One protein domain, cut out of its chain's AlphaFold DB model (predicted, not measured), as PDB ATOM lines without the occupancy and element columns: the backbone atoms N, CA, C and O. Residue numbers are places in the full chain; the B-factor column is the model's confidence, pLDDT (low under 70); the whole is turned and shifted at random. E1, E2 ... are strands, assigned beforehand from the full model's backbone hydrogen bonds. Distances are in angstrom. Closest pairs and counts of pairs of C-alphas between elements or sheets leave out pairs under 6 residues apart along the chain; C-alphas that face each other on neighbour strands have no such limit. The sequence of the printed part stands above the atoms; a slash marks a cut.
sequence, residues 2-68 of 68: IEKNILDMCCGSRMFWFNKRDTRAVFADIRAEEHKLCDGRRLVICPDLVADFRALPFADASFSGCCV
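This is residues 2 to 68 of the 68 residues of the protein "DNA N-4 cytosine methyltransferase M.NgoMXV" of Klebsiella michiganensis (UniProt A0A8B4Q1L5). Little regular structure: a small sheet of three parallel strands, E2, E1, E5, with two long loops, and a two-stranded hairpin, E3 and E4, at one end of the long axis. The printed part has 67 residues, 19 of them in five named strands, E1 to E5 along the chain, and no named helix; the class is all strand. It is elongated, 41 by 25 by 16 A, and only just compact, close to loose, with a radius of gyration of the C-alphas of 12.7 A.

E1, residues 6 to 8, begins at C-alpha 6 (160.364, 122.430, 85.328). E2 is residues 25 to 29, 12.8 A long. E3 is residues 33 to 36, 10.4 A, and E4 residues 42 to 45, 9.8 A. E5, residues 65 to 67, ends at C-alpha 67 (157.429, 128.526, 85.677).

Inner strand E1 is parallel to E2, N 26 to O 6 2.8 A, and to E5, N 67 to O 7 2.8 A. Residues 28 to 29 of E2 also pair, parallel, with residues 49 to 50. E3 and E4 are an antiparallel hairpin, N 43 to O 35 2.8 A. E1 and E3 are apart.

The C-alphas farthest apart, of Asp 39 and Asp 60, are 41.1 A apart. The printed part has no cut. Links E1 to E2 and E4 to E5 are long. Residues 2 and 68 have pLDDT under 70.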
ATOM      1  N   ILE A   2     170.172 114.515  85.097       62.50
ATOM      2  CA  ILE A   2     169.401 115.594  85.730       62.50
ATOM      3  C   ILE A   2     167.999 115.520  85.136       62.50
ATOM      4  O   ILE A   2     167.849 115.578  83.918       62.50
ATOM      5  N   GLU A   3     167.004 115.314  85.986       74.81
ATOM      6  CA  GLU A   3     165.608 115.239  85.577       74.81
ATOM      7  C   GLU A   3     165.098 116.656  85.280       74.81
ATOM      8  O   GLU A   3     165.280 117.581  86.081       74.81
ATOM      9  N   LYS A   4     164.529 116.851  84.088       82.56
ATOM     10  CA  LYS A   4     163.966 118.140  83.686       82.56
ATOM     11  C   LYS A   4     162.549 118.257  84.240       82.56
ATOM     12  O   LYS A   4     161.595 117.892  83.565       82.56
ATOM     13  N   ASN A   5     162.429 118.761  85.462       91.31
ATOM     14  CA  ASN A   5     161.164 118.760  86.204       91.31
ATOM     15  C   ASN A   5     160.381 120.074  86.095       91.31
ATOM     16  O   ASN A   5     159.249 120.143  86.575       91.31
ATOM     17  N   ILE A   6     160.970 121.104  85.479       94.19
ATOM     18  CA  ILE A   6     160.364 122.430  85.328       94.19
ATOM     19  C   ILE A   6     160.120 122.722  83.845       94.19
ATOM     20  O   ILE A   6     161.030 122.560  83.033       94.19
ATOM     21  N   LEU A   7     158.928 123.205  83.498       94.44
ATOM     22  CA  LEU A   7     158.620 123.755  82.175       94.44
ATOM     23  C   LEU A   7     158.406 125.269  82.271       94.44
ATOM     24  O   LEU A   7     157.542 125.724  83.014       94.44
ATOM     25  N   ASP A   8     159.157 126.041  81.494       95.19
ATOM     26  CA  ASP A   8     158.909 127.468  81.265       95.19
ATOM     27  C   ASP A   8     158.476 127.638  79.807       95.19
ATOM     28  O   ASP A   8     159.310 127.554  78.911       95.19
ATOM     29  N   MET A   9     157.170 127.782  79.563       93.19
ATOM     30  CA  MET A   9     156.561 127.702  78.222       93.19
ATOM     31  C   MET A   9     156.469 129.033  77.461       93.19
ATOM     32  O   MET A   9     156.049 129.047  76.304       93.19
ATOM     33  N   CYS A  10     156.867 130.132  78.101       94.81
ATOM     34  CA  CYS A  10     156.905 131.477  77.528       94.81
ATOM     35  C   CYS A  10     158.236 132.153  77.890       94.81
ATOM     36  O   CYS A  10     158.270 133.311  78.315       94.81
ATOM     37  N   CYS A  11     159.341 131.413  77.750       94.69
ATOM     38  CA  CYS A  11     160.593 131.746  78.422       94.69
ATOM     39  C   CYS A  11     161.236 133.060  77.955       94.69
ATOM     40  O   CYS A  11     162.119 133.598  78.637       94.69
ATOM     41  N   GLY A  12     160.865 133.570  76.772       95.19
ATOM     42  CA  GLY A  12     161.464 134.759  76.175       95.19
ATOM     43  C   GLY A  12     162.996 134.690  76.184       95.19
ATOM     44  O   GLY A  12     163.605 133.695  75.791       95.19
ATOM     45  N   SER A  13     163.645 135.740  76.693       94.06
ATOM     46  CA  SER A  13     165.108 135.808  76.854       94.06
ATOM     47  C   SER A  13     165.627 135.269  78.200       94.06
ATOM     48  O   SER A  13     166.754 135.584  78.620       94.06
ATOM     49  N   ARG A  14     164.815 134.436  78.870       94.00
ATOM     50  CA  ARG A  14     165.087 133.771  80.156       94.00
ATOM     51  C   ARG A  14     165.426 134.776  81.265       94.00
ATOM     52  O   ARG A  14     166.399 134.606  81.994       94.00
ATOM     53  N   MET A  15     164.677 135.880  81.340       89.12
ATOM     54  CA  MET A  15     164.988 137.006  82.240       89.12
ATOM     55  C   MET A  15     164.712 136.705  83.714       89.12
ATOM     56  O   MET A  15     165.412 137.238  84.569       89.12
ATOM     57  N   PHE A  16     163.738 135.840  84.009       87.00
ATOM     58  CA  PHE A  16     163.414 135.426  85.380       87.00
ATOM     59  C   PHE A  16     164.399 134.401  85.959       87.00
ATOM     60  O   PHE A  16     164.385 134.122  87.155       87.00
ATOM     61  N   TRP A  17     165.289 133.860  85.126       91.75
ATOM     62  CA  TRP A  17     166.235 132.828  85.521       91.75
ATOM     63  C   TRP A  17     167.592 133.428  85.879       91.75
ATOM     64  O   TRP A  17     168.280 133.986  85.023       91.75
ATOM     65  N   PHE A  18     168.031 133.227  87.128       91.69
ATOM     66  CA  PHE A  18     169.410 133.526  87.535       91.69
ATOM     67  C   PHE A  18     170.419 132.726  86.702       91.69
ATOM     68  O   PHE A  18     171.382 133.280  86.173       91.69
ATOM     69  N   ASN A  19     170.173 131.421  86.547       92.38
ATOM     70  CA  ASN A  19     170.924 130.568  85.636       92.38
ATOM     71  C   ASN A  19     170.120 130.344  84.352       92.38
ATOM     72  O   ASN A  19     169.242 129.487  84.294       92.38
ATOM     73  N   LYS A  20     170.470 131.065  83.283       91.62
ATOM     74  CA  LYS A  20     169.818 130.926  81.969       91.62
ATOM     75  C   LYS A  20     169.999 129.548  81.317       91.62
ATOM     76  O   LYS A  20     169.353 129.268  80.312       91.62
ATOM     77  N   ARG A  21     170.897 128.711  81.845       92.25
ATOM     78  CA  ARG A  21     171.177 127.338  81.394       92.25
ATOM     79  C   ARG A  21     170.846 126.312  82.479       92.25
ATOM     80  O   ARG A  21     171.505 125.278  82.557       92.25
ATOM     81  N   ASP A  22     169.890 126.613  83.357       93.06
ATOM     82  CA  ASP A  22     169.458 125.661  84.377       93.06
ATOM     83  C   ASP A  22     168.951 124.377  83.710       93.06
ATOM     84  O   ASP A  22     167.972 124.381  82.968       93.06
ATOM     85  N   THR A  23     169.656 123.274  83.941       92.75
ATOM     86  CA  THR A  23     169.394 121.995  83.276       92.75
ATOM     87  C   THR A  23     168.172 121.277  83.830       92.75
ATOM     88  O   THR A  23     167.758 120.286  83.238       92.75
ATOM     89  N   ARG A  24     167.589 121.762  84.934       93.12
ATOM     90  CA  ARG A  24     166.339 121.244  85.506       93.12
ATOM     91  C   ARG A  24     165.108 121.741  84.751       93.12
ATOM     92  O   ARG A  24     164.017 121.227  84.982       93.12
ATOM     93  N   ALA A  25     165.274 122.737  83.880       93.69
ATOM     94  CA  ALA A  25     164.192 123.358  83.140       93.69
ATOM     95  C   ALA A  25     164.204 122.979  81.657       93.69
ATOM     96  O   ALA A  25     165.257 122.803  81.036       93.69
ATOM     97  N   VAL A  26     163.011 122.872  81.084       94.50
ATOM     98  CA  VAL A  26     162.775 122.974  79.645       94.50
ATOM     99  C   VAL A  26     162.294 124.386  79.369       94.50
ATOM    100  O   VAL A  26     161.257 124.804  79.880       94.50
ATOM    101  N   PHE A  27     163.051 125.102  78.548       95.56
ATOM    102  CA  PHE A  27     162.667 126.421  78.067       95.56
ATOM    103  C   PHE A  27     161.924 126.259  76.745       95.56
ATOM    104  O   PHE A  27     162.520 125.827  75.758       95.56
ATOM    105  N   ALA A  28     160.643 126.591  76.719       95.56
ATOM    106  CA  ALA A  28     159.831 126.636  75.520       95.56
ATOM    107  C   ALA A  28     159.301 128.053  75.273       95.56
ATOM    108  O   ALA A  28     159.073 128.832  76.195       95.56
ATOM    109  N   ASP A  29     159.160 128.401  74.003       96.38
ATOM    110  CA  ASP A  29     158.514 129.631  73.549       96.38
ATOM    111  C   ASP A  29     158.032 129.379  72.118       96.38
ATOM    112  O   ASP A  29     158.635 128.593  71.386       96.38
ATOM    113  N   ILE A  30     156.965 130.040  71.681       96.94
ATOM    114  CA  ILE A  30     156.514 129.931  70.287       96.94
ATOM    115  C   ILE A  30     157.472 130.650  69.321       96.94
ATOM    116  O   ILE A  30     157.416 130.447  68.109       96.94
ATOM    117  N   ARG A  31     158.371 131.489  69.850       96.62
ATOM    118  CA  ARG A  31     159.327 132.293  69.090       96.62
ATOM    119  C   ARG A  31     160.742 131.731  69.203       96.62
ATOM    120  O   ARG A  31     161.191 131.322  70.270       96.62
ATOM    121  N   ALA A  32     161.479 131.828  68.104       97.00
ATOM    122  CA  ALA A  32     162.932 131.725  68.066       97.00
ATOM    123  C   ALA A  32     163.442 132.867  67.187       97.00
ATOM    124  O   ALA A  32     163.444 132.774  65.962       97.00
ATOM    125  N   GLU A  33     163.777 133.987  67.817       96.88
ATOM    126  CA  GLU A  33     163.989 135.253  67.124       96.88
ATOM    127  C   GLU A  33     165.043 136.110  67.815       96.88
ATOM    128  O   GLU A  33     165.351 135.967  69.004       96.88
ATOM    129  N   GLU A  34     165.587 137.039  67.043       96.88
ATOM    130  CA  GLU A  34     166.580 137.981  67.503       96.88
ATOM    131  C   GLU A  34     166.233 139.381  67.016       96.88
ATOM    132  O   GLU A  34     166.075 139.626  65.820       96.88
ATOM    133  N   HIS A  35     166.169 140.315  67.957       95.69
ATOM    134  CA  HIS A  35     165.801 141.693  67.698       95.69
ATOM    135  C   HIS A  35     166.791 142.652  68.353       95.69
ATOM    136  O   HIS A  35     167.305 142.408  69.449       95.69
ATOM    137  N   LYS A  36     167.031 143.791  67.702       96.44
ATOM    138  CA  LYS A  36     167.685 144.938  68.331       96.44
ATOM    139  C   LYS A  36     166.603 145.895  68.814       96.44
ATOM    140  O   LYS A  36     165.794 146.365  68.021       96.44
ATOM    141  N   LEU A  37     166.577 146.146  70.117       93.38
ATOM    142  CA  LEU A  37     165.634 147.064  70.742       93.38
ATOM    143  C   LEU A  37     165.991 148.519  70.396       93.38
ATOM    144  O   LEU A  37     167.114 148.817  69.981       93.38
ATOM    145  N   CYS A  38     165.041 149.436  70.588       94.12
ATOM    146  CA  CYS A  38     165.213 150.865  70.300       94.12
ATOM    147  C   CYS A  38     166.352 151.525  71.099       94.12
ATOM    148  O   CYS A  38     166.938 152.498  70.638       94.12
ATOM    149  N   ASP A  39     166.705 150.965  72.257       94.44
ATOM    150  CA  ASP A  39     167.829 151.395  73.098       94.44
ATOM    151  C   ASP A  39     169.176 150.753  72.711       94.44
ATOM    152  O   ASP A  39     170.186 150.934  73.387       94.44
ATOM    153  N   GLY A  40     169.204 149.983  71.622       93.88
ATOM    154  CA  GLY A  40     170.397 149.326  71.105       93.88
ATOM    155  C   GLY A  40     170.724 147.976  71.745       93.88
ATOM    156  O   GLY A  40     171.644 147.311  71.259       93.88
ATOM    157  N   ARG A  41     169.986 147.530  72.772       94.31
ATOM    158  CA  ARG A  41     170.181 146.202  73.373       94.31
ATOM    159  C   ARG A  41     169.722 145.092  72.433       94.31
ATOM    160  O   ARG A  41     168.800 145.255  71.636       94.31
ATOM    161  N   ARG A  42     170.357 143.929  72.561       94.88
ATOM    162  CA  ARG A  42     169.999 142.718  71.818       94.88
ATOM    163  C   ARG A  42     169.019 141.889  72.643       94.88
ATOM    164  O   ARG A  42     169.350 141.463  73.749       94.88
ATOM    165  N   LEU A  43     167.832 141.656  72.100       94.88
ATOM    166  CA  LEU A  43     166.878 140.678  72.600       94.88
ATOM    167  C   LEU A  43     167.072 139.387  71.809       94.88
ATOM    168  O   LEU A  43     166.897 139.376  70.595       94.88
ATOM    169  N   VAL A  44     167.433 138.313  72.503       96.12
ATOM    170  CA  VAL A  44     167.565 136.977  71.913       96.12
ATOM    171  C   VAL A  44     166.569 136.061  72.604       96.12
ATOM    172  O   VAL A  44     166.653 135.869  73.820       96.12
ATOM    173  N   ILE A  45     165.644 135.507  71.829       96.31
ATOM    174  CA  ILE A  45     164.708 134.472  72.262       96.31
ATOM    175  C   ILE A  45     165.166 133.175  71.605       96.31
ATOM    176  O   ILE A  45     165.051 132.999  70.396       96.31
ATOM    177  N   CYS A  46     165.748 132.293  72.409       96.44
ATOM    178  CA  CYS A  46     166.306 131.022  71.958       96.44
ATOM    179  C   CYS A  46     165.873 129.931  72.948       96.44
ATOM    180  O   CYS A  46     166.628 129.622  73.882       96.44
ATOM    181  N   PRO A  47     164.637 129.416  72.836       95.94
ATOM    182  CA  PRO A  47     164.168 128.334  73.690       95.94
ATOM    183  C   PRO A  47     164.911 127.029  73.369       95.94
ATOM    184  O   PRO A  47     165.553 126.898  72.327       95.94
ATOM    185  N   ASP A  48     164.826 126.058  74.273       94.94
ATOM    186  CA  ASP A  48     165.246 124.682  73.994       94.94
ATOM    187  C   ASP A  48     164.257 123.996  73.033       94.94
ATOM    188  O   ASP A  48     164.648 123.129  72.254       94.94
ATOM    189  N   LEU A  49     162.978 124.387  73.095       94.50
ATOM    190  CA  LEU A  49     161.900 123.878  72.256       94.50
ATOM    191  C   LEU A  49     161.026 125.024  71.735       94.50
ATOM    192  O   LEU A  49     160.479 125.795  72.516       94.50
ATOM    193  N   VAL A  50     160.827 125.098  70.420       96.25
ATOM    194  CA  VAL A  50     159.827 126.009  69.851       96.25
ATOM    195  C   VAL A  50     158.461 125.328  69.887       96.25
ATOM    196  O   VAL A  50     158.265 124.325  69.203       96.25
ATOM    197  N   ALA A  51     157.533 125.834  70.700       94.81
ATOM    198  CA  ALA A  51     156.210 125.231  70.878       94.81
ATOM    199  C   ALA A  51     155.137 126.271  71.229       94.81
ATOM    200  O   ALA A  51     155.403 127.263  71.902       94.81
ATOM    201  N   ASP A  52     153.903 126.009  70.797       94.31
ATOM    202  CA  ASP A  52     152.730 126.790  71.189       94.31
ATOM    203  C   ASP A  52     152.210 126.289  72.543       94.31
ATOM    204  O   ASP A  52     151.833 125.124  72.677       94.31
ATOM    205  N   PHE A  53     152.152 127.165  73.549       91.00
ATOM    206  CA  PHE A  53     151.664 126.806  74.884       91.00
ATOM    207  C   PHE A  53     150.195 126.349  74.884       91.00
ATOM    208  O   PHE A  53     149.762 125.665  75.809       91.00
ATOM    209  N   ARG A  54     149.417 126.699  73.850       92.25
ATOM    210  CA  ARG A  54     148.023 126.256  73.680       92.25
ATOM    211  C   ARG A  54     147.919 124.795  73.234       92.25
ATOM    212  O   ARG A  54     146.848 124.208  73.344       92.25
ATOM    213  N   ALA A  55     149.004 124.229  72.711       92.75
ATOM    214  CA  ALA A  55     149.079 122.869  72.189       92.75
ATOM    215  C   ALA A  55     150.475 122.282  72.460       92.75
ATOM    216  O   ALA A  55     151.259 122.029  71.543       92.75
ATOM    217  N   LEU A  56     150.799 122.107  73.745       90.12
ATOM    218  CA  LEU A  56     152.102 121.603  74.168       90.12
ATOM    219  C   LEU A  56     152.341 120.164  73.668       90.12
ATOM    220  O   LEU A  56     151.466 119.312  73.823       90.12
ATOM    221  N   PRO A  57     153.538 119.844  73.139       90.75
ATOM    222  CA  PRO A  57     153.889 118.505  72.664       90.75
ATOM    223  C   PRO A  57     154.343 117.588  73.815       90.75
ATOM    224  O   PRO A  57     155.290 116.815  73.675       90.75
ATOM    225  N   PHE A  58     153.700 117.699  74.978       90.25
ATOM    226  CA  PHE A  58     154.015 116.927  76.176       90.25
ATOM    227  C   PHE A  58     152.771 116.187  76.651       90.25
ATOM    228  O   PHE A  58     151.653 116.681  76.504       90.25
ATOM    229  N   ALA A  59     152.963 115.003  77.230       91.31
ATOM    230  CA  ALA A  59     151.874 114.303  77.891       91.31
ATOM    231  C   ALA A  59     151.448 115.062  79.157       91.31
ATOM    232  O   ALA A  59     152.236 115.818  79.740       91.31
ATOM    233  N   ASP A  60     150.219 114.827  79.605       88.75
ATOM    234  CA  ASP A  60     149.758 115.367  80.881       88.75
ATOM    235  C   ASP A  60     150.676 114.928  82.037       88.75
ATOM    236  O   ASP A  60     151.269 113.848  81.995       88.75
ATOM    237  N   ALA A  61     150.834 115.796  83.039       88.50
ATOM    238  CA  ALA A  61     151.710 115.591  84.199       88.50
ATOM    239  C   ALA A  61     153.189 115.237  83.885       88.50
ATOM    240  O   ALA A  61     153.884 114.680  84.734       88.50
ATOM    241  N   SER A  62     153.710 115.602  82.703       90.50
ATOM    242  CA  SER A  62     155.128 115.375  82.342       90.50
ATOM    243  C   SER A  62     156.130 116.192  83.171       90.50
ATOM    244  O   SER A  62     157.318 115.885  83.167       90.50
ATOM    245  N   PHE A  63     155.674 117.245  83.856       91.12
ATOM    246  CA  PHE A  63     156.508 118.135  84.664       91.12
ATOM    247  C   PHE A  63     155.919 118.284  86.065       91.12
ATOM    248  O   PHE A  63     154.702 118.352  86.231       91.12
ATOM    249  N   SER A  64     156.784 118.381  87.077       90.50
ATOM    250  CA  SER A  64     156.361 118.603  88.466       90.50
ATOM    251  C   SER A  64     155.966 120.056  88.738       90.50
ATOM    252  O   SER A  64     155.235 120.325  89.687       90.50
ATOM    253  N   GLY A  65     156.462 120.998  87.932       86.94
ATOM    254  CA  GLY A  65     156.126 122.410  88.059       86.94
ATOM    255  C   GLY A  65     156.260 123.173  86.747       86.94
ATOM    256  O   GLY A  65     157.073 122.835  85.885       86.94
ATOM    257  N   CYS A  66     155.476 124.240  86.629       85.50
ATOM    258  CA  CYS A  66     155.562 125.197  85.535       85.50
ATOM    259  C   CYS A  66     156.050 126.541  86.082       85.50
ATOM    260  O   CYS A  66     155.523 127.022  87.084       85.50
ATOM    261  N   CYS A  67     157.047 127.140  85.432       82.62
ATOM    262  CA  CYS A  67     157.429 128.526  85.677       82.62
ATOM    263  C   CYS A  67     156.679 129.397  84.665       82.62
ATOM    264  O   CYS A  67     156.753 129.135  83.464       82.62
ATOM    265  N   VAL A  68     155.944 130.391  85.156       69.44
ATOM    266  CA  VAL A  68     155.253 131.415  84.355       69.44
ATOM    267  C   VAL A  68     155.775 132.797  84.699       69.44
ATOM    268  O   VAL A  68     156.169 132.992  85.872       69.44
TER     269      VAL A  68